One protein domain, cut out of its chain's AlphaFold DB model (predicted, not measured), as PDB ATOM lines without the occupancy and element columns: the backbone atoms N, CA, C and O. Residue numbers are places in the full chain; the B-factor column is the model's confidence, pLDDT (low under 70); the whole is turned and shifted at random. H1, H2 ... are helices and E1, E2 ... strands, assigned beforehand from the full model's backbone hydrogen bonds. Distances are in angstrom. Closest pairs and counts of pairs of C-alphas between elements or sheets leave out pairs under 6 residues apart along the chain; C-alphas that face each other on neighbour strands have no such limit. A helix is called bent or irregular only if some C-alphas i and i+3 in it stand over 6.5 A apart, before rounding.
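Overview. This is residues 254 to 317, 352 to 425 and 773 to 814 of the 834 residues of the protein "Hypothetical protein" of Symbiodinium microadriaticum (UniProt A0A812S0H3). A strongly twisted five-stranded sheet curls round helix H1, with H4 packed on its E5 and E1 part. H6 packs on edge strand E2 near the middle of the whole, and beyond it, toward the end of the long axis away from H4, H2 and H3 each touch H6 in a looser group of helices. The printed part has 180 residues with six named helices and five named strands, in the order E1 H1 E2 H2 H3 E3 H4 E4 E5 H5 H6; the sheet runs E2 E3 E1 E5 E4, all antiparallel, and the class is mixed, helices and strands. The whole is compact by its radius of gyration of the C-alphas, 16.6 A, yet elongated in outline, spanning 55 by 34 by 29 A.

Along the chain. E1, residues 257 to 261, begins at C-alpha 257 (-37.570, 53.639, 14.980). H1 is residues 272 to 284, 18.3 A long, and E2 is 290 to 296, 19.8 A. H2, residues 298 to 316, is 27.2 A long and irregular: C-alphas 299 and 302 are 8.2 A apart. H3 is residues 361 to 370, 14.4 A. E3, residues 372 to 380, is 21.4 A long and bends by 77 degrees at residue 375. H4 is residues 384 to 397, 20.0 A; E4 is 399 to 401; E5 is 404 to 410, 19.8 A. H5 is residues 773 to 777, and H6, residues 787 to 795, ends at C-alpha 795 (-40.817, 39.462, -5.780).

Arrangement. In the sheet, N 292 of E2 and O 378 of E3 are 2.8 A apart, N 258 of E1 and O 379 of E3 2.8 A, and N 259 of E1 and O 409 of E5 2.8 A. E4 and E5 are a hairpin, with N 406 and O 399 2.8 A apart. E5 is staggered, pairing with E4 over residues 404 to 406 and with E1 over 407 to 410. E1, H1 and E2 make a split strand-helix-strand unit, two strands running the same way with E3 between them, and its crossover is right-handed. H1 is on one face of the sheet, giving two layers, one of helix and one of strands; its closest C-alphas to E2 are Glu 273 and Val 291, 5.4 A. H4 is over E1 and E5 at a height over the sheet of 8.7 A, with the C-alphas of Val 391 and Leu 408 closest at 5.7 A. H1, with residues 283 to 284 alone, touches H4, about perpendicular at 75 degrees; the closest C-alphas are Ile 284 and Ala 390, 5.9 A. H6 is on the sheet, its closest C-alphas to E2 being Phe 789 and Ser 292, 6.8 A. H6 touches H3 at a steep tilt of 58 degrees, opposite ways, closest at the C-alphas of Lys 365 and Tyr 795, 6.4 A. H2, with residues 304 to 308 alone, touches H6, closest at the C-alphas of Val 304 and Pro 787, 7.5 A. H5 touches no helix and is not on the sheet. Every O i to N i+4 pair is within hydrogen-bond range in H1, H3, H4 and H6; H2 has 13 of 15, and H5 has 0 of 1 but 2 of 2 O i to N i+3 pairs.

Size, cuts and confidence. The C-alphas of Leu 354 and Arg 396, the two farthest apart, are 55.1 A apart. Residues 318 to 351 and 426 to 772 are not printed, with C-alpha gaps of 19.9 A and 33.6 A. Of the links that are printed whole, none is long. Residues 411 to 425 and 796 to 814 hold no named element. The mean pLDDT of the printed part is 90.0; residues 316 to 317 and 355 to 359 are under 70.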
ATOM      1  N   GLN A 254     -39.704  50.120  19.117       88.94
ATOM      2  CA  GLN A 254     -39.939  51.563  19.029       88.94
ATOM      3  C   GLN A 254     -38.709  52.394  19.359       88.94
ATOM      4  O   GLN A 254     -38.455  53.408  18.713       88.94
ATOM      5  N   SER A 255     -37.903  51.943  20.328       88.19
ATOM      6  CA  SER A 255     -36.701  52.652  20.766       88.19
ATOM      7  C   SER A 255     -35.723  52.886  19.608       88.19
ATOM      8  O   SER A 255     -34.927  53.824  19.663       88.19
ATOM      9  N   PHE A 256     -35.812  52.078  18.546       92.94
ATOM     10  CA  PHE A 256     -34.949  52.119  17.369       92.94
ATOM     11  C   PHE A 256     -35.579  52.792  16.144       92.94
ATOM     12  O   PHE A 256     -34.877  52.962  15.151       92.94
ATOM     13  N   ALA A 257     -36.858  53.173  16.169       94.88
ATOM     14  CA  ALA A 257     -37.570  53.639  14.980       94.88
ATOM     15  C   ALA A 257     -38.008  55.108  15.050       94.88
ATOM     16  O   ALA A 257     -38.419  55.619  16.090       94.88
ATOM     17  N   ALA A 258     -37.962  55.789  13.911       95.50
ATOM     18  CA  ALA A 258     -38.507  57.128  13.718       95.50
ATOM     19  C   ALA A 258     -39.512  57.129  12.560       95.50
ATOM     20  O   ALA A 258     -39.363  56.381  11.595       95.50
ATOM     21  N   LYS A 259     -40.530  57.983  12.643       95.94
ATOM     22  CA  LYS A 259     -41.533  58.179  11.597       95.94
ATOM     23  C   LYS A 259     -41.096  59.325  10.684       95.94
ATOM     24  O   LYS A 259     -40.916  60.448  11.156       95.94
ATOM     25  N   LEU A 260     -40.926  59.038   9.397       95.94
ATOM     26  CA  LEU A 260     -40.677  60.011   8.336       95.94
ATOM     27  C   LEU A 260     -41.994  60.342   7.627       95.94
ATOM     28  O   LEU A 260     -42.666  59.434   7.138       95.94
ATOM     29  N   GLU A 261     -42.335  61.625   7.518       94.94
ATOM     30  CA  GLU A 261     -43.540  62.091   6.826       94.94
ATOM     31  C   GLU A 261     -43.254  63.235   5.843       94.94
ATOM     32  O   GLU A 261     -42.344  64.037   6.046       94.94
ATOM     33  N   GLY A 262     -44.063  63.336   4.783       92.38
ATOM     34  CA  GLY A 262     -44.102  64.505   3.889       92.38
ATOM     35  C   GLY A 262     -43.380  64.354   2.545       92.38
ATOM     36  O   GLY A 262     -43.413  65.279   1.729       92.38
ATOM     37  N   PHE A 263     -42.780  63.193   2.264       94.19
ATOM     38  CA  PHE A 263     -42.149  62.936   0.966       94.19
ATOM     39  C   PHE A 263     -43.192  62.722  -0.146       94.19
ATOM     40  O   PHE A 263     -44.367  62.447   0.108       94.19
ATOM     41  N   ALA A 264     -42.778  62.918  -1.401       92.88
ATOM     42  CA  ALA A 264     -43.650  62.702  -2.553       92.88
ATOM     43  C   ALA A 264     -43.937  61.201  -2.751       92.88
ATOM     44  O   ALA A 264     -43.007  60.411  -2.584       92.88
ATOM     45  N   PRO A 265     -45.168  60.813  -3.145       92.81
ATOM     46  CA  PRO A 265     -45.478  59.430  -3.493       92.81
ATOM     47  C   PRO A 265     -44.480  58.874  -4.513       92.81
ATOM     48  O   PRO A 265     -44.211  59.517  -5.529       92.81
ATOM     49  N   MET A 266     -43.937  57.697  -4.223       93.88
ATOM     50  CA  MET A 266     -43.023  56.954  -5.086       93.88
ATOM     51  C   MET A 266     -43.769  55.800  -5.749       93.88
ATOM     52  O   MET A 266     -44.737  55.275  -5.197       93.88
ATOM     53  N   THR A 267     -43.327  55.407  -6.939       93.12
ATOM     54  CA  THR A 267     -43.916  54.271  -7.661       93.12
ATOM     55  C   THR A 267     -43.305  52.943  -7.213       93.12
ATOM     56  O   THR A 267     -42.151  52.895  -6.781       93.12
ATOM     57  N   GLY A 268     -44.058  51.850  -7.339       88.25
ATOM     58  CA  GLY A 268     -43.621  50.496  -6.986       88.25
ATOM     59  C   GLY A 268     -42.342  50.036  -7.689       88.25
ATOM     60  O   GLY A 268     -41.530  49.324  -7.096       88.25
ATOM     61  N   GLN A 269     -42.116  50.517  -8.912       87.94
ATOM     62  CA  GLN A 269     -40.911  50.241  -9.702       87.94
ATOM     63  C   GLN A 269     -39.645  50.886  -9.126       87.94
ATOM     64  O   GLN A 269     -38.524  50.476  -9.432       87.94
ATOM     65  N   GLU A 270     -39.796  51.925  -8.306       87.38
ATOM     66  CA  GLU A 270     -38.667  52.586  -7.683       87.38
ATOM     67  C   GLU A 270     -38.169  51.795  -6.473       87.38
ATOM     68  O   GLU A 270     -38.929  51.231  -5.679       87.38
ATOM     69  N   LYS A 271     -36.852  51.836  -6.271       89.88
ATOM     70  CA  LYS A 271     -36.222  51.407  -5.024       89.88
ATOM     71  C   LYS A 271     -36.419  52.460  -3.928       89.88
ATOM     72  O   LYS A 271     -35.471  53.122  -3.505       89.88
ATOM     73  N   ALA A 272     -37.674  52.668  -3.535       92.19
ATOM     74  CA  ALA A 272     -38.094  53.712  -2.604       92.19
ATOM     75  C   ALA A 272     -37.326  53.645  -1.273       92.19
ATOM     76  O   ALA A 272     -36.843  54.662  -0.778       92.19
ATOM     77  N   GLU A 273     -37.143  52.440  -0.738       93.38
ATOM     78  CA  GLU A 273     -36.437  52.186   0.515       93.38
ATOM     79  C   GLU A 273     -34.962  52.638   0.452       93.38
ATOM     80  O   GLU A 273     -34.490  53.309   1.371       93.38
ATOM     81  N   GLU A 274     -34.252  52.342  -0.648       92.81
ATOM     82  CA  GLU A 274     -32.860  52.777  -0.872       92.81
ATOM     83  C   GLU A 274     -32.777  54.303  -1.027       92.81
ATOM     84  O   GLU A 274     -31.991  54.948  -0.336       92.81
ATOM     85  N   LYS A 275     -33.649  54.905  -1.852       93.25
ATOM     86  CA  LYS A 275     -33.677  56.364  -2.075       93.25
ATOM     87  C   LYS A 275     -33.910  57.150  -0.785       93.25
ATOM     88  O   LYS A 275     -33.251  58.162  -0.542       93.25
ATOM     89  N   LEU A 276     -34.860  56.710   0.040       95.00
ATOM     90  CA  LEU A 276     -35.133  57.351   1.326       95.00
ATOM     91  C   LEU A 276     -33.958  57.169   2.283       95.00
ATOM     92  O   LEU A 276     -33.546  58.131   2.929       95.00
ATOM     93  N   LYS A 277     -33.379  55.966   2.343       94.75
ATOM     94  CA  LYS A 277     -32.208  55.683   3.175       94.75
ATOM     95  C   LYS A 277     -31.014  56.570   2.799       94.75
ATOM     96  O   LYS A 277     -30.380  57.130   3.693       94.75
ATOM     97  N   GLU A 278     -30.747  56.763   1.508       94.25
ATOM     98  CA  GLU A 278     -29.708  57.673   1.006       94.25
ATOM     99  C   GLU A 278     -29.977  59.130   1.400       94.25
ATOM    100  O   GLU A 278     -29.089  59.795   1.933       94.25
ATOM    101  N   ALA A 279     -31.208  59.619   1.210       92.50
ATOM    102  CA  ALA A 279     -31.580  60.992   1.559       92.50
ATOM    103  C   ALA A 279     -31.438  61.277   3.066       92.50
ATOM    104  O   ALA A 279     -30.937  62.331   3.460       92.50
ATOM    105  N   ILE A 280     -31.828  60.324   3.916       93.69
ATOM    106  CA  ILE A 280     -31.687  60.417   5.377       93.69
ATOM    107  C   ILE A 280     -30.205  60.390   5.774       93.69
ATOM    108  O   ILE A 280     -29.769  61.197   6.594       93.69
ATOM    109  N   THR A 281     -29.416  59.508   5.156       94.25
ATOM    110  CA  THR A 281     -27.969  59.410   5.407       94.25
ATOM    111  C   THR A 281     -27.259  60.707   5.023       94.25
ATOM    112  O   THR A 281     -26.421  61.190   5.779       94.25
ATOM    113  N   ALA A 282     -27.636  61.316   3.896       91.12
ATOM    114  CA  ALA A 282     -27.098  62.600   3.458       91.12
ATOM    115  C   ALA A 282     -27.463  63.756   4.406       91.12
ATOM    116  O   ALA A 282     -26.658  64.666   4.590       91.12
ATOM    117  N   ALA A 283     -28.651  63.721   5.018       88.88
ATOM    118  CA  ALA A 283     -29.112  64.764   5.931       88.88
ATOM    119  C   ALA A 283     -28.477  64.673   7.333       88.88
ATOM    120  O   ALA A 283     -28.157  65.697   7.928       88.88
ATOM    121  N   ILE A 284     -28.304  63.460   7.870       90.19
ATOM    122  CA  ILE A 284     -27.903  63.248   9.276       90.19
ATOM    123  C   ILE A 284     -26.428  62.835   9.410       90.19
ATOM    124  O   ILE A 284     -25.810  63.061  10.444       90.19
ATOM    125  N   GLY A 285     -25.833  62.236   8.375       85.25
ATOM    126  CA  GLY A 285     -24.458  61.719   8.406       85.25
ATOM    127  C   GLY A 285     -24.306  60.345   9.075       85.25
ATOM    128  O   GLY A 285     -23.213  59.783   9.064       85.25
ATOM    129  N   SER A 286     -25.386  59.778   9.622       87.00
ATOM    130  CA  SER A 286     -25.449  58.393  10.103       87.00
ATOM    131  C   SER A 286     -26.368  57.561   9.215       87.00
ATOM    132  O   SER A 286     -27.495  57.978   8.945       87.00
ATOM    133  N   GLU A 287     -25.924  56.373   8.813       91.56
ATOM    134  CA  GLU A 287     -26.718  55.472   7.976       91.56
ATOM    135  C   GLU A 287     -27.806  54.750   8.804       91.56
ATOM    136  O   GLU A 287     -27.480  54.069   9.784       91.56
ATOM    137  N   PRO A 288     -29.098  54.853   8.432       94.62
ATOM    138  CA  PRO A 288     -30.149  54.031   9.022       94.62
ATOM    139  C   PRO A 288     -29.938  52.542   8.731       94.62
ATOM    140  O   PRO A 288     -29.481  52.151   7.660       94.62
ATOM    141  N   VAL A 289     -30.363  51.684   9.652       95.12
ATOM    142  CA  VAL A 289     -30.340  50.228   9.470       95.12
ATOM    143  C   VAL A 289     -31.278  49.816   8.331       95.12
ATOM    144  O   VAL A 289     -30.867  49.078   7.436       95.12
ATOM    145  N   ALA A 290     -32.508  50.336   8.323       95.31
ATOM    146  CA  ALA A 290     -33.486  50.110   7.259       95.31
ATOM    147  C   ALA A 290     -34.540  51.219   7.189       95.31
ATOM    148  O   ALA A 290     -34.700  52.008   8.119       95.31
ATOM    149  N   VAL A 291     -35.287  51.236   6.084       96.31
ATOM    150  CA  VAL A 291     -36.475  52.068   5.889       96.31
ATOM    151  C   VAL A 291     -37.622  51.170   5.433       96.31
ATOM    152  O   VAL A 291     -37.465  50.404   4.487       96.31
ATOM    153  N   SER A 292     -38.765  51.267   6.109       96.75
ATOM    154  CA  SER A 292     -40.007  50.564   5.782       96.75
ATOM    155  C   SER A 292     -41.035  51.567   5.268       96.75
ATOM    156  O   SER A 292     -41.518  52.411   6.027       96.75
ATOM    157  N   VAL A 293     -41.340  51.524   3.973       96.75
ATOM    158  CA  VAL A 293     -42.247  52.481   3.321       96.75
ATOM    159  C   VAL A 293     -43.691  52.017   3.467       96.75
ATOM    160  O   VAL A 293     -43.988  50.843   3.252       96.75
ATOM    161  N   ALA A 294     -44.601  52.927   3.821       96.19
ATOM    162  CA  ALA A 294     -46.025  52.633   3.772       96.19
ATOM    163  C   ALA A 294     -46.547  52.798   2.337       96.19
ATOM    164  O   ALA A 294     -46.255  53.781   1.657       96.19
ATOM    165  N   TRP A 295     -47.329  51.825   1.884       95.69
ATOM    166  CA  TRP A 295     -47.876  51.761   0.529       95.69
ATOM    167  C   TRP A 295     -49.400  51.824   0.574       95.69
ATOM    168  O   TRP A 295     -50.005  51.315   1.518       95.69
ATOM    169  N   ASP A 296     -50.027  52.446  -0.426       94.62
ATOM    170  CA  ASP A 296     -51.484  52.401  -0.565       94.62
ATOM    171  C   ASP A 296     -51.891  51.161  -1.366       94.62
ATOM    172  O   ASP A 296     -51.776  51.114  -2.590       94.62
ATOM    173  N   PHE A 297     -52.370  50.149  -0.646       93.81
ATOM    174  CA  PHE A 297     -52.889  48.909  -1.218       93.81
ATOM    175  C   PHE A 297     -54.387  48.723  -0.939       93.81
ATOM    176  O   PHE A 297     -54.900  47.610  -1.005       93.81
ATOM    177  N   THR A 298     -55.121  49.804  -0.654       89.88
ATOM    178  CA  THR A 298     -56.541  49.742  -0.255       89.88
ATOM    179  C   THR A 298     -57.417  49.060  -1.304       89.88
ATOM    180  O   THR A 298     -58.242  48.211  -0.975       89.88
ATOM    181  N   SER A 299     -57.204  49.378  -2.584       88.88
ATOM    182  CA  SER A 299     -57.937  48.785  -3.713       88.88
ATOM    183  C   SER A 299     -57.550  47.333  -4.007       88.88
ATOM    184  O   SER A 299     -58.267  46.640  -4.724       88.88
ATOM    185  N   LYS A 300     -56.419  46.870  -3.464       89.06
ATOM    186  CA  LYS A 300     -55.841  45.537  -3.683       89.06
ATOM    187  C   LYS A 300     -55.730  44.734  -2.383       89.06
ATOM    188  O   LYS A 300     -55.039  43.724  -2.353       89.06
ATOM    189  N   ARG A 301     -56.415  45.158  -1.316       87.12
ATOM    190  CA  ARG A 301     -56.272  44.592   0.033       87.12
ATOM    191  C   ARG A 301     -56.492  43.083   0.069       87.12
ATOM    192  O   ARG A 301     -55.612  42.369   0.529       87.12
ATOM    193  N   HIS A 302     -57.616  42.619  -0.474       85.25
ATOM    194  CA  HIS A 302     -57.941  41.192  -0.519       85.25
ATOM    195  C   HIS A 302     -56.881  40.373  -1.266       85.25
ATOM    196  O   HIS A 302     -56.567  39.265  -0.855       85.25
ATOM    197  N   LEU A 303     -56.298  40.933  -2.333       86.38
ATOM    198  CA  LEU A 303     -55.234  40.277  -3.091       86.38
ATOM    199  C   LEU A 303     -53.934  40.200  -2.279       86.38
ATOM    200  O   LEU A 303     -53.292  39.160  -2.256       86.38
ATOM    201  N   VAL A 304     -53.559  41.279  -1.584       89.88
ATOM    202  CA  VAL A 304     -52.377  41.302  -0.705       89.88
ATOM    203  C   VAL A 304     -52.519  40.294   0.436       89.88
ATOM    204  O   VAL A 304     -51.581  39.545   0.689       89.88
ATOM    205  N   GLU A 305     -53.676  40.263   1.101       86.94
ATOM    206  CA  GLU A 305     -53.971  39.307   2.178       86.94
ATOM    207  C   GLU A 305     -53.911  37.861   1.652       86.94
ATOM    208  O   GLU A 305     -53.153  37.063   2.192       86.94
ATOM    209  N   ALA A 306     -54.571  37.557   0.528       82.56
ATOM    210  CA  ALA A 306     -54.553  36.220  -0.074       82.56
ATOM    211  C   ALA A 306     -53.142  35.739  -0.464       82.56
ATOM    212  O   ALA A 306     -52.809  34.570  -0.278       82.56
ATOM    213  N   VAL A 307     -52.293  36.628  -0.992       88.31
ATOM    214  CA  VAL A 307     -50.909  36.275  -1.351       88.31
ATOM    215  C   VAL A 307     -50.077  35.983  -0.105       88.31
ATOM    216  O   VAL A 307     -49.321  35.018  -0.097       88.31
ATOM    217  N   LEU A 308     -50.199  36.797   0.948       88.25
ATOM    218  CA  LEU A 308     -49.473  36.566   2.200       88.25
ATOM    219  C   LEU A 308     -49.895  35.250   2.858       88.25
ATOM    220  O   LEU A 308     -49.035  34.494   3.311       88.25
ATOM    221  N   ASP A 309     -51.196  34.970   2.861       82.25
ATOM    222  CA  ASP A 309     -51.778  33.719   3.344       82.25
ATOM    223  C   ASP A 309     -51.203  32.519   2.556       82.25
ATOM    224  O   ASP A 309     -50.702  31.556   3.149       82.25
ATOM    225  N   GLN A 310     -51.123  32.626   1.221       82.56
ATOM    226  CA  GLN A 310     -50.482  31.623   0.363       82.56
ATOM    227  C   GLN A 310     -48.993  31.416   0.705       82.56
ATOM    228  O   GLN A 310     -48.554  30.274   0.832       82.56
ATOM    229  N   GLU A 311     -48.202  32.479   0.888       84.81
ATOM    230  CA  GLU A 311     -46.770  32.356   1.216       84.81
ATOM    231  C   GLU A 311     -46.525  31.669   2.559       84.81
ATOM    232  O   GLU A 311     -45.593  30.877   2.715       84.81
ATOM    233  N   VAL A 312     -47.365  31.983   3.540       83.50
ATOM    234  CA  VAL A 312     -47.333  31.356   4.856       83.50
ATOM    235  C   VAL A 312     -47.705  29.882   4.758       83.50
ATOM    236  O   VAL A 312     -47.049  29.049   5.384       83.50
ATOM    237  N   SER A 313     -48.729  29.561   3.964       78.44
ATOM    238  CA  SER A 313     -49.138  28.188   3.693       78.44
ATOM    239  C   SER A 313     -47.992  27.399   3.055       78.44
ATOM    240  O   SER A 313     -47.575  26.381   3.608       78.44
ATOM    241  N   GLU A 314     -47.390  27.908   1.976       81.62
ATOM    242  CA  GLU A 314     -46.238  27.297   1.290       81.62
ATOM    243  C   GLU A 314     -45.046  27.071   2.235       81.62
ATOM    244  O   GLU A 314     -44.411  26.017   2.195       81.62
ATOM    245  N   ALA A 315     -44.751  28.031   3.120       78.88
ATOM    246  CA  ALA A 315     -43.674  27.909   4.101       78.88
ATOM    247  C   ALA A 315     -43.971  26.882   5.210       78.88
ATOM    248  O   ALA A 315     -43.041  26.302   5.774       78.88
ATOM    249  N   GLY A 316     -45.250  26.674   5.539       69.94
ATOM    250  CA  GLY A 316     -45.714  25.759   6.580       69.94
ATOM    251  C   GLY A 316     -45.941  24.315   6.127       69.94
ATOM    252  O   GLY A 316     -46.164  23.456   6.981       69.94
ATOM    253  N   HIS A 317     -45.882  24.019   4.823       61.72
ATOM    254  CA  HIS A 317     -46.135  22.673   4.303       61.72
ATOM    255  C   HIS A 317     -45.079  21.661   4.784       61.72
ATOM    256  O   HIS A 317     -43.989  21.515   4.231       61.72
ATOM    257  N   VAL A 352     -63.828  33.304   7.034       81.94
ATOM    258  CA  VAL A 352     -63.608  31.967   6.476       81.94
ATOM    259  C   VAL A 352     -64.204  31.918   5.072       81.94
ATOM    260  O   VAL A 352     -65.424  31.969   4.908       81.94
ATOM    261  N   HIS A 353     -63.345  31.797   4.061       78.75
ATOM    262  CA  HIS A 353     -63.743  31.740   2.655       78.75
ATOM    263  C   HIS A 353     -63.420  30.361   2.077       78.75
ATOM    264  O   HIS A 353     -62.279  29.910   2.110       78.75
ATOM    265  N   LEU A 354     -64.444  29.671   1.570       72.12
ATOM    266  CA  LEU A 354     -64.316  28.306   1.046       72.12
ATOM    267  C   LEU A 354     -63.842  28.250  -0.417       72.12
ATOM    268  O   LEU A 354     -63.568  27.164  -0.915       72.12
ATOM    269  N   GLU A 355     -63.774  29.391  -1.103       62.69
ATOM    270  CA  GLU A 355     -63.301  29.487  -2.485       62.69
ATOM    271  C   GLU A 355     -61.829  29.917  -2.497       62.69
ATOM    272  O   GLU A 355     -61.491  31.023  -2.076       62.69
ATOM    273  N   GLU A 356     -60.943  29.041  -2.976       53.97
ATOM    274  CA  GLU A 356     -59.534  29.369  -3.189       53.97
ATOM    275  C   GLU A 356     -59.353  30.072  -4.541       53.97
ATOM    276  O   GLU A 356     -59.740  29.569  -5.600       53.97
ATOM    277  N   HIS A 357     -58.716  31.241  -4.526       55.38
ATOM    278  CA  HIS A 357     -58.189  31.872  -5.730       55.38
ATOM    279  C   HIS A 357     -56.668  31.754  -5.710       55.38
ATOM    280  O   HIS A 357     -55.992  32.473  -4.982       55.38
ATOM    281  N   ALA A 358     -56.125  30.842  -6.518       59.84
ATOM    282  CA  ALA A 358     -54.686  30.755  -6.728       59.84
ATOM    283  C   ALA A 358     -54.198  32.028  -7.436       59.84
ATOM    284  O   ALA A 358     -54.597  32.308  -8.570       59.84
ATOM    285  N   VAL A 359     -53.338  32.803  -6.773       68.88
ATOM    286  CA  VAL A 359     -52.822  34.062  -7.320       68.88
ATOM    287  C   VAL A 359     -51.560  33.791  -8.136       68.88
ATOM    288  O   VAL A 359     -50.614  33.149  -7.680       68.88
ATOM    289  N   ASN A 360     -51.515  34.291  -9.371       80.56
ATOM    290  CA  ASN A 360     -50.362  34.091 -10.246       80.56
ATOM    291  C   ASN A 360     -49.215  35.058  -9.887       80.56
ATOM    292  O   ASN A 360     -49.416  36.259  -9.732       80.56
ATOM    293  N   THR A 361     -47.969  34.569  -9.858       81.75
ATOM    294  CA  THR A 361     -46.763  35.382  -9.596       81.75
ATOM    295  C   THR A 361     -46.631  36.604 -10.517       81.75
ATOM    296  O   THR A 361     -46.141  37.649 -10.083       81.75
ATOM    297  N   SER A 362     -47.056  36.510 -11.782       82.50
ATOM    298  CA  SER A 362     -47.024  37.661 -12.699       82.50
ATOM    299  C   SER A 362     -47.995  38.769 -12.289       82.50
ATOM    300  O   SER A 362     -47.683  39.946 -12.448       82.50
ATOM    301  N   GLU A 363     -49.150  38.397 -11.739       86.94
ATOM    302  CA  GLU A 363     -50.161  39.332 -11.245       86.94
ATOM    303  C   GLU A 363     -49.666  40.062  -9.992       86.94
ATOM    304  O   GLU A 363     -49.808  41.279  -9.897       86.94
ATOM    305  N   ILE A 364     -48.981  39.348  -9.090       88.56
ATOM    306  CA  ILE A 364     -48.367  39.928  -7.884       88.56
ATOM    307  C   ILE A 364     -47.334  40.992  -8.263       88.56
ATOM    308  O   ILE A 364     -47.343  42.088  -7.708       88.56
ATOM    309  N   LYS A 365     -46.450  40.697  -9.226       89.31
ATOM    310  CA  LYS A 365     -45.443  41.666  -9.685       89.31
ATOM    311  C   LYS A 365     -46.082  42.903 -10.311       89.31
ATOM    312  O   LYS A 365     -45.721  44.006  -9.920       89.31
ATOM    313  N   SER A 366     -47.068  42.723 -11.197       89.69
ATOM    314  CA  SER A 366     -47.814  43.850 -11.788       89.69
ATOM    315  C   SER A 366     -48.463  44.707 -10.703       89.69
ATOM    316  O   SER A 366     -48.330  45.925 -10.708       89.69
ATOM    317  N   MET A 367     -49.098  44.064  -9.717       91.81
ATOM    318  CA  MET A 367     -49.716  44.744  -8.583       91.81
ATOM    319  C   MET A 367     -48.690  45.563  -7.784       91.81
ATOM    320  O   MET A 367     -48.964  46.712  -7.448       91.81
ATOM    321  N   LEU A 368     -47.525  44.989  -7.468       92.69
ATOM    322  CA  LEU A 368     -46.470  45.677  -6.718       92.69
ATOM    323  C   LEU A 368     -45.852  46.836  -7.507       92.69
ATOM    324  O   LEU A 368     -45.539  47.853  -6.897       92.69
ATOM    325  N   ASP A 369     -45.697  46.703  -8.825       91.12
ATOM    326  CA  ASP A 369     -45.142  47.747  -9.695       91.12
ATOM    327  C   ASP A 369     -46.104  48.934  -9.872       91.12
ATOM    328  O   ASP A 369     -45.666  50.086  -9.913       91.12
ATOM    329  N   GLU A 370     -47.411  48.662  -9.949       91.31
ATOM    330  CA  GLU A 370     -48.477  49.661 -10.116       91.31
ATOM    331  C   GLU A 370     -48.837  50.408  -8.818       91.31
ATOM    332  O   GLU A 370     -49.526  51.431  -8.865       91.31
ATOM    333  N   MET A 371     -48.393  49.922  -7.653       92.62
ATOM    334  CA  MET A 371     -48.666  50.569  -6.368       92.62
ATOM    335  C   MET A 371     -47.961  51.924  -6.234       92.62
ATOM    336  O   MET A 371     -46.861  52.151  -6.745       92.62
ATOM    337  N   SER A 372     -48.585  52.816  -5.465       95.00
ATOM    338  CA  SER A 372     -47.979  54.081  -5.046       95.00
ATOM    339  C   SER A 372     -47.747  54.095  -3.541       95.00
ATOM    340  O   SER A 372     -48.548  53.575  -2.757       95.00
ATOM    341  N   SER A 373     -46.616  54.663  -3.129       94.75
ATOM    342  CA  SER A 373     -46.328  54.848  -1.715       94.75
ATOM    343  C   SER A 373     -47.231  55.931  -1.130       94.75
ATOM    344  O   SER A 373     -47.609  56.891  -1.806       94.75
ATOM    345  N   THR A 374     -47.509  55.839   0.165       94.38
ATOM    346  CA  THR A 374     -47.999  56.998   0.910       94.38
ATOM    347  C   THR A 374     -46.837  57.971   1.158       94.38
ATOM    348  O   THR A 374     -45.698  57.734   0.742       94.38
ATOM    349  N   SER A 375     -47.109  59.084   1.837       93.25
ATOM    350  CA  SER A 375     -46.088  60.041   2.276       93.25
ATOM    351  C   SER A 375     -45.498  59.694   3.650       93.25
ATOM    352  O   SER A 375     -45.017  60.594   4.341       93.25
ATOM    353  N   THR A 376     -45.555  58.423   4.072       95.62
ATOM    354  CA  THR A 376     -45.109  57.956   5.394       95.62
ATOM    355  C   THR A 376     -44.157  56.764   5.280       95.62
ATOM    356  O   THR A 376     -44.393  55.826   4.523       95.62
ATOM    357  N   ALA A 377     -43.079  56.775   6.063       96.69
ATOM    358  CA  ALA A 377     -42.145  55.659   6.185       96.69
ATOM    359  C   ALA A 377     -41.612  55.554   7.620       96.69
ATOM    360  O   ALA A 377     -41.589  56.535   8.360       96.69
ATOM    361  N   TYR A 378     -41.154  54.367   8.006       97.38
ATOM    362  CA  TYR A 378     -40.543  54.101   9.306       97.38
ATOM    363  C   TYR A 378     -39.056  53.810   9.121       97.38
ATOM    364  O   TYR A 378     -38.671  52.892   8.400       97.38
ATOM    365  N   VAL A 379     -38.220  54.617   9.762       96.88
ATOM    366  CA  VAL A 379     -36.761  54.593   9.655       96.88
ATOM    367  C   VAL A 379     -36.199  53.917  10.894       96.88
ATOM    368  O   VAL A 379     -36.424  54.388  12.006       96.88
ATOM    369  N   VAL A 380     -35.466  52.826  10.712       96.56
ATOM    370  CA  VAL A 380     -34.885  52.027  11.795       96.56
ATOM    371  C   VAL A 380     -33.404  52.364  11.945       96.56
ATOM    372  O   VAL A 380     -32.666  52.376  10.962       96.56
ATOM    373  N   PHE A 381     -32.952  52.595  13.173       95.69
ATOM    374  CA  PHE A 381     -31.570  52.903  13.537       95.69
ATOM    375  C   PHE A 381     -30.939  51.769  14.350       95.69
ATOM    376  O   PHE A 381     -31.623  50.906  14.893       95.69
ATOM    377  N   SER A 382     -29.610  51.764  14.452       94.31
ATOM    378  CA  SER A 382     -28.862  50.713  15.155       94.31
ATOM    379  C   SER A 382     -28.992  50.788  16.676       94.31
ATOM    380  O   SER A 382     -28.876  49.762  17.347       94.31
ATOM    381  N   SER A 383     -29.244  51.982  17.217       91.94
ATOM    382  CA  SER A 383     -29.397  52.247  18.647       91.94
ATOM    383  C   SER A 383     -30.415  53.363  18.900       91.94
ATOM    384  O   SER A 383     -30.688  54.184  18.017       91.94
ATOM    385  N   GLN A 384     -30.942  53.420  20.127       89.44
ATOM    386  CA  GLN A 384     -31.835  54.496  20.570       89.44
ATOM    387  C   GLN A 384     -31.158  55.872  20.502       89.44
ATOM    388  O   GLN A 384     -31.800  56.861  20.153       89.44
ATOM    389  N   GLU A 385     -29.856  55.928  20.785       88.56
ATOM    390  CA  GLU A 385     -29.078  57.165  20.734       88.56
ATOM    391  C   GLU A 385     -28.988  57.717  19.312       88.56
ATOM    392  O   GLU A 385     -29.255  58.896  19.088       88.56
ATOM    393  N   THR A 386     -28.667  56.865  18.335       91.06
ATOM    394  CA  THR A 386     -28.565  57.278  16.929       91.06
ATOM    395  C   THR A 386     -29.903  57.799  16.408       91.06
ATOM    396  O   THR A 386     -29.946  58.830  15.742       91.06
ATOM    397  N   ARG A 387     -31.011  57.138  16.771       92.56
ATOM    398  CA  ARG A 387     -32.365  57.613  16.453       92.56
ATOM    399  C   ARG A 387     -32.637  58.990  17.065       92.56
ATOM    400  O   ARG A 387     -33.124  59.879  16.369       92.56
ATOM    401  N   LEU A 388     -32.349  59.179  18.356       90.69
ATOM    402  CA  LEU A 388     -32.607  60.444  19.049       90.69
ATOM    403  C   LEU A 388     -31.795  61.594  18.436       90.69
ATOM    404  O   LEU A 388     -32.338  62.670  18.192       90.69
ATOM    405  N   GLN A 389     -30.516  61.351  18.141       90.50
ATOM    406  CA  GLN A 389     -29.652  62.317  17.460       90.50
ATOM    407  C   GLN A 389     -30.204  62.686  16.079       90.50
ATOM    408  O   GLN A 389     -30.302  63.873  15.769       90.50
ATOM    409  N   ALA A 390     -30.653  61.699  15.297       92.31
ATOM    410  CA  ALA A 390     -31.266  61.929  13.991       92.31
ATOM    411  C   ALA A 390     -32.522  62.814  14.076       92.31
ATOM    412  O   ALA A 390     -32.659  63.767  13.306       92.31
ATOM    413  N   VAL A 391     -33.421  62.545  15.029       92.94
ATOM    414  CA  VAL A 391     -34.641  63.348  15.241       92.94
ATOM    415  C   VAL A 391     -34.290  64.779  15.671       92.94
ATOM    416  O   VAL A 391     -34.842  65.737  15.139       92.94
ATOM    417  N   LEU A 392     -33.334  64.953  16.589       91.44
ATOM    418  CA  LEU A 392     -32.922  66.281  17.059       91.44
ATOM    419  C   LEU A 392     -32.227  67.110  15.972       91.44
ATOM    420  O   LEU A 392     -32.439  68.320  15.901       91.44
ATOM    421  N   GLN A 393     -31.400  66.478  15.142       90.38
ATOM    422  CA  GLN A 393     -30.698  67.140  14.045       90.38
ATOM    423  C   GLN A 393     -31.671  67.557  12.942       90.38
ATOM    424  O   GLN A 393     -31.706  68.720  12.553       90.38
ATOM    425  N   THR A 394     -32.537  66.644  12.502       90.38
ATOM    426  CA  THR A 394     -33.545  66.949  11.472       90.38
ATOM    427  C   THR A 394     -34.581  67.975  11.932       90.38
ATOM    428  O   THR A 394     -35.066  68.744  11.108       90.38
ATOM    429  N   ALA A 395     -34.876  68.066  13.233       90.31
ATOM    430  CA  ALA A 395     -35.712  69.134  13.781       90.31
ATOM    431  C   ALA A 395     -35.070  70.533  13.670       90.31
ATOM    432  O   ALA A 395     -35.791  71.530  13.650       90.31
ATOM    433  N   ARG A 396     -33.733  70.622  13.613       87.19
ATOM    434  CA  ARG A 396     -32.988  71.886  13.463       87.19
ATOM    435  C   ARG A 396     -32.720  72.228  12.003       87.19
ATOM    436  O   ARG A 396     -32.967  73.357  11.590       87.19
ATOM    437  N   ASP A 397     -32.230  71.251  11.250       87.88
ATOM    438  CA  ASP A 397     -31.671  71.463   9.911       87.88
ATOM    439  C   ASP A 397     -32.690  71.169   8.796       87.88
ATOM    440  O   ASP A 397     -32.508  71.576   7.647       87.88
ATOM    441  N   GLY A 398     -33.795  70.496   9.135       85.62
ATOM    442  CA  GLY A 398     -34.756  69.961   8.176       85.62
ATOM    443  C   GLY A 398     -34.222  68.729   7.440       85.62
ATOM    444  O   GLY A 398     -33.043  68.386   7.492       85.62
ATOM    445  N   ILE A 399     -35.111  68.036   6.732       91.00
ATOM    446  CA  ILE A 399     -34.744  66.955   5.815       91.00
ATOM    447  C   ILE A 399     -35.461  67.173   4.484       91.00
ATOM    448  O   ILE A 399     -36.666  67.421   4.447       91.00
ATOM    449  N   MET A 400     -34.711  67.100   3.385       90.62
ATOM    450  CA  MET A 400     -35.234  67.296   2.034       90.62
ATOM    451  C   MET A 400     -35.205  65.972   1.279       90.62
ATOM    452  O   MET A 400     -34.138  65.435   0.998       90.62
ATOM    453  N   VAL A 401     -36.378  65.469   0.901       90.19
ATOM    454  CA  VAL A 401     -36.516  64.254   0.090       90.19
ATOM    455  C   VAL A 401     -37.172  64.639  -1.226       90.19
ATOM    456  O   VAL A 401     -38.290  65.150  -1.245       90.19
ATOM    457  N   GLY A 402     -36.461  64.453  -2.342       83.94
ATOM    458  CA  GLY A 402     -36.980  64.817  -3.667       83.94
ATOM    459  C   GLY A 402     -37.382  66.296  -3.785       83.94
ATOM    460  O   GLY A 402     -38.357  66.618  -4.456       83.94
ATOM    461  N   GLY A 403     -36.681  67.194  -3.080       84.19
ATOM    462  CA  GLY A 403     -36.975  68.631  -3.074       84.19
ATOM    463  C   GLY A 403     -38.162  69.055  -2.198       84.19
ATOM    464  O   GLY A 403     -38.515  70.234  -2.212       84.19
ATOM    465  N   ARG A 404     -38.763  68.144  -1.419       89.94
ATOM    466  CA  ARG A 404     -39.814  68.468  -0.443       89.94
ATOM    467  C   ARG A 404     -39.300  68.397   0.996       89.94
ATOM    468  O   ARG A 404     -38.577  67.450   1.319       89.94
ATOM    469  N   PRO A 405     -39.698  69.346   1.862       92.25
ATOM    470  CA  PRO A 405     -39.403  69.266   3.282       92.25
ATOM    471  C   PRO A 405     -40.190  68.111   3.901       92.25
ATOM    472  O   PRO A 405     -41.403  68.008   3.721       92.25
ATOM    473  N   CYS A 406     -39.485  67.247   4.618       93.81
ATOM    474  CA  CYS A 406     -40.056  66.133   5.361       93.81
ATOM    475  C   CYS A 406     -39.822  66.341   6.863       93.81
ATOM    476  O   CYS A 406     -38.942  67.104   7.270       93.81
ATOM    477  N   SER A 407     -40.605  65.660   7.694       93.88
ATOM    478  CA  SER A 407     -40.434  65.631   9.146       93.88
ATOM    479  C   SER A 407     -39.998  64.242   9.589       93.88
ATOM    480  O   SER A 407     -40.559  63.240   9.150       93.88
ATOM    481  N   LEU A 408     -39.005  64.181  10.476       94.81
ATOM    482  CA  LEU A 408     -38.608  62.954  11.156       94.81
ATOM    483  C   LEU A 408     -38.958  63.094  12.638       94.81
ATOM    484  O   LEU A 408     -38.467  63.994  13.316       94.81
ATOM    485  N   THR A 409     -39.833  62.227  13.136       94.25
ATOM    486  CA  THR A 409     -40.334  62.262  14.518       94.25
ATOM    487  C   THR A 409     -40.110  60.923  15.207       94.25
ATOM    488  O   THR A 409     -39.916  59.897  14.559       94.25
ATOM    489  N   GLU A 410     -40.089  60.912  16.536       90.62
ATOM    490  CA  GLU A 410     -39.987  59.665  17.295       90.62
ATOM    491  C   GLU A 410     -41.204  58.763  17.055       90.62
ATOM    492  O   GLU A 410     -42.342  59.231  17.062       90.62
ATOM    493  N   CYS A 411     -40.969  57.465  16.847       89.50
ATOM    494  CA  CYS A 411     -42.051  56.497  16.748       89.50
ATOM    495  C   CYS A 411     -42.469  56.037  18.151       89.50
ATOM    496  O   CYS A 411     -41.659  55.467  18.876       89.50
ATOM    497  N   GLN A 412     -43.731  56.272  18.512       84.19
ATOM    498  CA  GLN A 412     -44.305  55.879  19.809       84.19
ATOM    499  C   GLN A 412     -45.090  54.557  19.747       84.19
ATOM    500  O   GLN A 412     -45.542  54.055  20.768       84.19
ATOM    501  N   VAL A 413     -45.265  53.992  18.546       87.38
ATOM    502  CA  VAL A 413     -46.165  52.856  18.298       87.38
ATOM    503  C   VAL A 413     -45.367  51.620  17.922       87.38
ATOM    504  O   VAL A 413     -44.462  51.687  17.089       87.38
ATOM    505  N   ALA A 414     -45.700  50.480  18.533       90.19
ATOM    506  CA  ALA A 414     -45.009  49.221  18.293       90.19
ATOM    507  C   ALA A 414     -45.354  48.709  16.888       90.19
ATOM    508  O   ALA A 414     -46.464  48.940  16.411       90.19
ATOM    509  N   PRO A 415     -44.441  47.993  16.213       93.69
ATOM    510  CA  PRO A 415     -44.685  47.524  14.851       93.69
ATOM    511  C   PRO A 415     -45.916  46.614  14.733       93.69
ATOM    512  O   PRO A 415     -46.530  46.585  13.670       93.69
ATOM    513  N   GLU A 416     -46.281  45.896  15.799       91.31
ATOM    514  CA  GLU A 416     -47.459  45.015  15.865       91.31
ATOM    515  C   GLU A 416     -48.768  45.801  15.919       91.31
ATOM    516  O   GLU A 416     -49.790  45.332  15.433       91.31
ATOM    517  N   GLY A 417     -48.727  47.000  16.502       90.62
ATOM    518  CA  GLY A 417     -49.879  47.879  16.637       90.62
ATOM    519  C   GLY A 417     -50.112  48.763  15.416       90.62
ATOM    520  O   GLY A 417     -50.997  49.603  15.477       90.62
ATOM    521  N   LEU A 418     -49.331  48.648  14.333       93.75
ATOM    522  CA  LEU A 418     -49.486  49.486  13.138       93.75
ATOM    523  C   LEU A 418     -50.481  48.900  12.130       93.75
ATOM    524  O   LEU A 418     -50.336  47.774  11.657       93.75
ATOM    525  N   PHE A 419     -51.416  49.733  11.678       94.50
ATOM    526  CA  PHE A 419     -52.333  49.402  10.592       94.50
ATOM    527  C   PHE A 419     -51.826  49.931   9.253       94.50
ATOM    528  O   PHE A 419     -52.236  50.993   8.781       94.50
ATOM    529  N   TRP A 420     -50.952  49.161   8.603       95.19
ATOM    530  CA  TRP A 420     -50.360  49.525   7.309       95.19
ATOM    531  C   TRP A 420     -51.402  49.854   6.232       95.19
ATOM    532  O   TRP A 420     -51.225  50.808   5.480       95.19
ATOM    533  N   HIS A 421     -52.530  49.141   6.219       93.75
ATOM    534  CA  HIS A 421     -53.628  49.370   5.276       93.75
ATOM    535  C   HIS A 421     -54.342  50.721   5.475       93.75
ATOM    536  O   HIS A 421     -54.950  51.236   4.541       93.75
ATOM    537  N   ASN A 422     -54.241  51.342   6.657       95.19
ATOM    538  CA  ASN A 422     -54.861  52.638   6.957       95.19
ATOM    539  C   ASN A 422     -53.927  53.833   6.705       95.19
ATOM    540  O   ASN A 422     -54.362  54.979   6.819       95.19
ATOM    541  N   MET A 423     -52.658  53.606   6.344       93.69
ATOM    542  CA  MET A 423     -51.649  54.674   6.219       93.69
ATOM    543  C   MET A 423     -51.975  55.712   5.134       93.69
ATOM    544  O   MET A 423     -51.478  56.833   5.193       93.69
ATOM    545  N   HIS A 424     -52.830  55.372   4.168       92.81
ATOM    546  CA  HIS A 424     -53.298  56.288   3.125       92.81
ATOM    547  C   HIS A 424     -54.318  57.326   3.641       92.81
ATOM    548  O   HIS A 424     -54.538  58.356   3.001       92.81
ATOM    549  N   VAL A 425     -54.960  57.076   4.791       93.69
ATOM    550  CA  VAL A 425     -56.032  57.930   5.321       93.69
ATOM    551  C   VAL A 425     -55.452  59.212   5.911       93.69
ATOM    552  O   VAL A 425     -54.683  59.188   6.874       93.69
ATOM    553  N   ALA A 773     -29.820  43.080  18.454       91.31
ATOM    554  CA  ALA A 773     -30.045  42.219  19.612       91.31
ATOM    555  C   ALA A 773     -31.545  42.102  19.910       91.31
ATOM    556  O   ALA A 773     -32.057  40.995  20.020       91.31
ATOM    557  N   ALA A 774     -32.258  43.229  19.946       90.06
ATOM    558  CA  ALA A 774     -33.694  43.242  20.210       90.06
ATOM    559  C   ALA A 774     -34.501  42.516  19.110       90.06
ATOM    560  O   ALA A 774     -35.424  41.769  19.413       90.06
ATOM    561  N   ALA A 775     -34.117  42.660  17.840       92.62
ATOM    562  CA  ALA A 775     -34.767  42.016  16.695       92.62
ATOM    563  C   ALA A 775     -34.476  40.506  16.580       92.62
ATOM    564  O   ALA A 775     -35.104  39.826  15.776       92.62
ATOM    565  N   ARG A 776     -33.530  39.959  17.361       91.19
ATOM    566  CA  ARG A 776     -33.376  38.497  17.513       91.19
ATOM    567  C   ARG A 776     -34.419  37.910  18.448       91.19
ATOM    568  O   ARG A 776     -34.807  36.764  18.266       91.19
ATOM    569  N   ASP A 777     -34.837  38.686  19.442       86.50
ATOM    570  CA  ASP A 777     -35.797  38.253  20.456       86.50
ATOM    571  C   ASP A 777     -37.241  38.641  20.089       86.50
ATOM    572  O   ASP A 777     -38.183  37.980  20.521       86.50
ATOM    573  N   CYS A 778     -37.422  39.673  19.260       89.38
ATOM    574  CA  CYS A 778     -38.721  40.170  18.819       89.38
ATOM    575  C   CYS A 778     -38.949  39.866  17.322       89.38
ATOM    576  O   CYS A 778     -38.277  40.463  16.477       89.38
ATOM    577  N   PRO A 779     -39.885  38.963  16.973       92.38
ATOM    578  CA  PRO A 779     -40.179  38.616  15.580       92.38
ATOM    579  C   PRO A 779     -40.874  39.750  14.824       92.38
ATOM    580  O   PRO A 779     -40.714  39.882  13.609       92.38
ATOM    581  N   ALA A 780     -41.642  40.582  15.525       93.94
ATOM    582  CA  ALA A 780     -42.400  41.660  14.927       93.94
ATOM    583  C   ALA A 780     -41.570  42.950  14.898       93.94
ATOM    584  O   ALA A 780     -41.292  43.579  15.912       93.94
ATOM    585  N   THR A 781     -41.169  43.359  13.705       95.75
ATOM    586  CA  THR A 781     -40.346  44.536  13.426       95.75
ATOM    587  C   THR A 781     -41.072  45.403  12.401       95.75
ATOM    588  O   THR A 781     -41.950  44.915  11.697       95.75
ATOM    589  N   TYR A 782     -40.681  46.669  12.226       95.81
ATOM    590  CA  TYR A 782     -41.285  47.533  11.196       95.81
ATOM    591  C   TYR A 782     -41.116  47.002   9.763       95.81
ATOM    592  O   TYR A 782     -41.764  47.507   8.850       95.81
ATOM    593  N   LEU A 783     -40.243  46.012   9.552       95.94
ATOM    594  CA  LEU A 783     -40.069  45.323   8.276       95.94
ATOM    595  C   LEU A 783     -40.978  44.097   8.182       95.94
ATOM    596  O   LEU A 783     -41.711  43.961   7.210       95.94
ATOM    597  N   SER A 784     -40.955  43.240   9.207       96.12
ATOM    598  CA  SER A 784     -41.734  41.996   9.239       96.12
ATOM    599  C   SER A 784     -43.227  42.215   9.455       96.12
ATOM    600  O   SER A 784     -43.992  41.323   9.130       96.12
ATOM    601  N   THR A 785     -43.676  43.365   9.967       96.38
ATOM    602  CA  THR A 785     -45.113  43.681  10.042       96.38
ATOM    603  C   THR A 785     -45.626  44.447   8.828       96.38
ATOM    604  O   THR A 785     -46.832  44.646   8.719       96.38
ATOM    605  N   ASN A 786     -44.750  44.886   7.916       96.75
ATOM    606  CA  ASN A 786     -45.161  45.592   6.707       96.75
ATOM    607  C   ASN A 786     -45.460  44.582   5.582       96.75
ATOM    608  O   ASN A 786     -44.517  44.007   5.025       96.75
ATOM    609  N   PRO A 787     -46.738  44.404   5.193       95.81
ATOM    610  CA  PRO A 787     -47.124  43.394   4.209       95.81
ATOM    611  C   PRO A 787     -46.445  43.623   2.857       95.81
ATOM    612  O   PRO A 787     -45.943  42.691   2.231       95.81
ATOM    613  N   ILE A 788     -46.355  44.881   2.423       96.00
ATOM    614  CA  ILE A 788     -45.797  45.215   1.113       96.00
ATOM    615  C   ILE A 788     -44.274  45.095   1.114       96.00
ATOM    616  O   ILE A 788     -43.707  44.648   0.120       96.00
ATOM    617  N   PHE A 789     -43.599  45.410   2.224       95.81
ATOM    618  CA  PHE A 789     -42.158  45.164   2.336       95.81
ATOM    619  C   PHE A 789     -41.832  43.666   2.229       95.81
ATOM    620  O   PHE A 789     -40.902  43.301   1.509       95.81
ATOM    621  N   CYS A 790     -42.612  42.801   2.886       95.69
ATOM    622  CA  CYS A 790     -42.427  41.347   2.831       95.69
ATOM    623  C   CYS A 790     -42.590  40.812   1.397       95.69
ATOM    624  O   CYS A 790     -41.687  40.161   0.870       95.69
ATOM    625  N   LEU A 791     -43.664  41.205   0.700       94.94
ATOM    626  CA  LEU A 791     -43.876  40.818  -0.701       94.94
ATOM    627  C   LEU A 791     -42.775  41.365  -1.626       94.94
ATOM    628  O   LEU A 791     -42.209  40.634  -2.443       94.94
ATOM    629  N   ARG A 792     -42.401  42.644  -1.481       93.81
ATOM    630  CA  ARG A 792     -41.310  43.254  -2.263       93.81
ATOM    631  C   ARG A 792     -39.982  42.555  -2.014       93.81
ATOM    632  O   ARG A 792     -39.225  42.364  -2.963       93.81
ATOM    633  N   SER A 793     -39.712  42.121  -0.782       94.25
ATOM    634  CA  SER A 793     -38.502  41.379  -0.427       94.25
ATOM    635  C   SER A 793     -38.309  40.137  -1.301       94.25
ATOM    636  O   SER A 793     -37.175  39.850  -1.679       94.25
ATOM    637  N   LYS A 794     -39.386  39.418  -1.636       93.12
ATOM    638  CA  LYS A 794     -39.340  38.216  -2.481       93.12
ATOM    639  C   LYS A 794     -39.434  38.547  -3.970       93.12
ATOM    640  O   LYS A 794     -38.595  38.110  -4.754       93.12
ATOM    641  N   TYR A 795     -40.447  39.317  -4.369       92.19
ATOM    642  CA  TYR A 795     -40.817  39.462  -5.780       92.19
ATOM    643  C   TYR A 795     -40.075  40.579  -6.524       92.19
ATOM    644  O   TYR A 795     -39.960  40.496  -7.749       92.19
ATOM    645  N   VAL A 796     -39.565  41.589  -5.809       90.19
ATOM    646  CA  VAL A 796     -38.927  42.784  -6.394       90.19
ATOM    647  C   VAL A 796     -37.437  42.850  -6.049       90.19
ATOM    648  O   VAL A 796     -36.602  42.994  -6.936       90.19
ATOM    649  N   LEU A 797     -37.093  42.716  -4.766       90.06
ATOM    650  CA  LEU A 797     -35.727  42.881  -4.257       90.06
ATOM    651  C   LEU A 797     -34.900  41.585  -4.326       90.06
ATOM    652  O   LEU A 797     -33.675  41.645  -4.314       90.06
ATOM    653  N   GLY A 798     -35.555  40.423  -4.427       90.56
ATOM    654  CA  GLY A 798     -34.890  39.127  -4.594       90.56
ATOM    655  C   GLY A 798     -34.046  38.689  -3.391       90.56
ATOM    656  O   GLY A 798     -33.031  38.017  -3.565       90.56
ATOM    657  N   HIS A 799     -34.431  39.078  -2.174       93.50
ATOM    658  CA  HIS A 799     -33.758  38.640  -0.951       93.50
ATOM    659  C   HIS A 799     -33.921  37.127  -0.739       93.50
ATOM    660  O   HIS A 799     -34.993  36.572  -0.981       93.50
ATOM    661  N   ASN A 800     -32.869  36.467  -0.242       92.12
ATOM    662  CA  ASN A 800     -32.856  35.023  -0.004       92.12
ATOM    663  C   ASN A 800     -32.207  34.678   1.360       92.12
ATOM    664  O   ASN A 800     -30.994  34.864   1.487       92.12
ATOM    665  N   PRO A 801     -32.964  34.180   2.360       93.56
ATOM    666  CA  PRO A 801     -34.420  33.996   2.341       93.56
ATOM    667  C   PRO A 801     -35.171  35.346   2.333       93.56
ATOM    668  O   PRO A 801     -34.637  36.344   2.824       93.56
ATOM    669  N   PRO A 802     -36.383  35.435   1.762       94.12
ATOM    670  CA  PRO A 802     -37.165  36.669   1.792       94.12
ATOM    671  C   PRO A 802     -37.604  37.028   3.222       94.12
ATOM    672  O   PRO A 802     -37.707  36.161   4.090       94.12
ATOM    673  N   GLN A 803     -37.887  38.311   3.471       94.88
ATOM    674  CA  GLN A 803     -38.513  38.743   4.718       94.88
ATOM    675  C   GLN A 803     -39.932  38.172   4.798       94.88
ATOM    676  O   GLN A 803     -40.814  38.609   4.066       94.88
ATOM    677  N   MET A 804     -40.144  37.232   5.716       92.94
ATOM    678  CA  MET A 804     -41.471  36.696   6.015       92.94
ATOM    679  C   MET A 804     -42.283  37.698   6.842       92.94
ATOM    680  O   MET A 804     -41.738  38.354   7.741       92.94
ATOM    681  N   MET A 805     -43.582  37.772   6.553       94.38
ATOM    682  CA  MET A 805     -44.540  38.536   7.346       94.38
ATOM    683  C   MET A 805     -44.705  37.899   8.730       94.38
ATOM    684  O   MET A 805     -44.788  36.678   8.873       94.38
ATOM    685  N   TYR A 806     -44.751  38.735   9.760       93.81
ATOM    686  CA  TYR A 806     -45.057  38.323  11.116       93.81
ATOM    687  C   TYR A 806     -46.554  38.032  11.245       93.81
ATOM    688  O   TYR A 806     -47.387  38.932  11.126       93.81
ATOM    689  N   PHE A 807     -46.870  36.779  11.562       90.38
ATOM    690  CA  PHE A 807     -48.197  36.333  11.970       90.38
ATOM    691  C   PHE A 807     -48.109  35.691  13.360       90.38
ATOM    692  O   PHE A 807     -47.308  34.767  13.549       90.38
ATOM    693  N   PRO A 808     -48.906  36.147  14.345       89.19
ATOM    694  CA  PRO A 808     -48.928  35.542  15.672       89.19
ATOM    695  C   PRO A 808     -49.197  34.036  15.620       89.19
ATOM    696  O   PRO A 808     -50.158  33.590  15.004       89.19
ATOM    697  N   GLY A 809     -48.343  33.247  16.270       87.69
ATOM    698  CA  GLY A 809     -48.411  31.780  16.267       87.69
ATOM    699  C   GLY A 809     -47.684  31.096  15.099       87.69
ATOM    700  O   GLY A 809     -47.534  29.868  15.114       87.69
ATOM    701  N   LYS A 810     -47.186  31.859  14.115       89.38
ATOM    702  CA  LYS A 810     -46.419  31.364  12.955       89.38
ATOM    703  C   LYS A 810     -44.970  31.855  12.941       89.38
ATOM    704  O   LYS A 810     -44.284  31.788  11.925       89.38
ATOM    705  N   GLU A 811     -44.456  32.294  14.087       90.12
ATOM    706  CA  GLU A 811     -43.098  32.836  14.216       90.12
ATOM    707  C   GLU A 811     -42.018  31.789  13.899       90.12
ATOM    708  O   GLU A 811     -40.923  32.126  13.459       90.12
ATOM    709  N   HIS A 812     -42.342  30.504  14.062       88.38
ATOM    710  CA  HIS A 812     -41.477  29.377  13.708       88.38
ATOM    711  C   HIS A 812     -41.140  29.298  12.203       88.38
ATOM    712  O   HIS A 812     -40.143  28.673  11.849       88.38
ATOM    713  N   LEU A 813     -41.932  29.938  11.330       90.12
ATOM    714  CA  LEU A 813     -41.686  30.001   9.882       90.12
ATOM    715  C   LEU A 813     -40.670  31.086   9.495       90.12
ATOM    716  O   LEU A 813     -40.138  31.077   8.386       90.12
ATOM    717  N   MET A 814     -40.394  32.035  10.393       92.12
ATOM    718  CA  MET A 814     -39.505  33.157  10.111       92.12
ATOM    719  C   MET A 814     -38.034  32.724  10.145       92.12
ATOM    720  O   MET A 814     -37.575  32.071  11.090       92.12
TER     721      MET A 814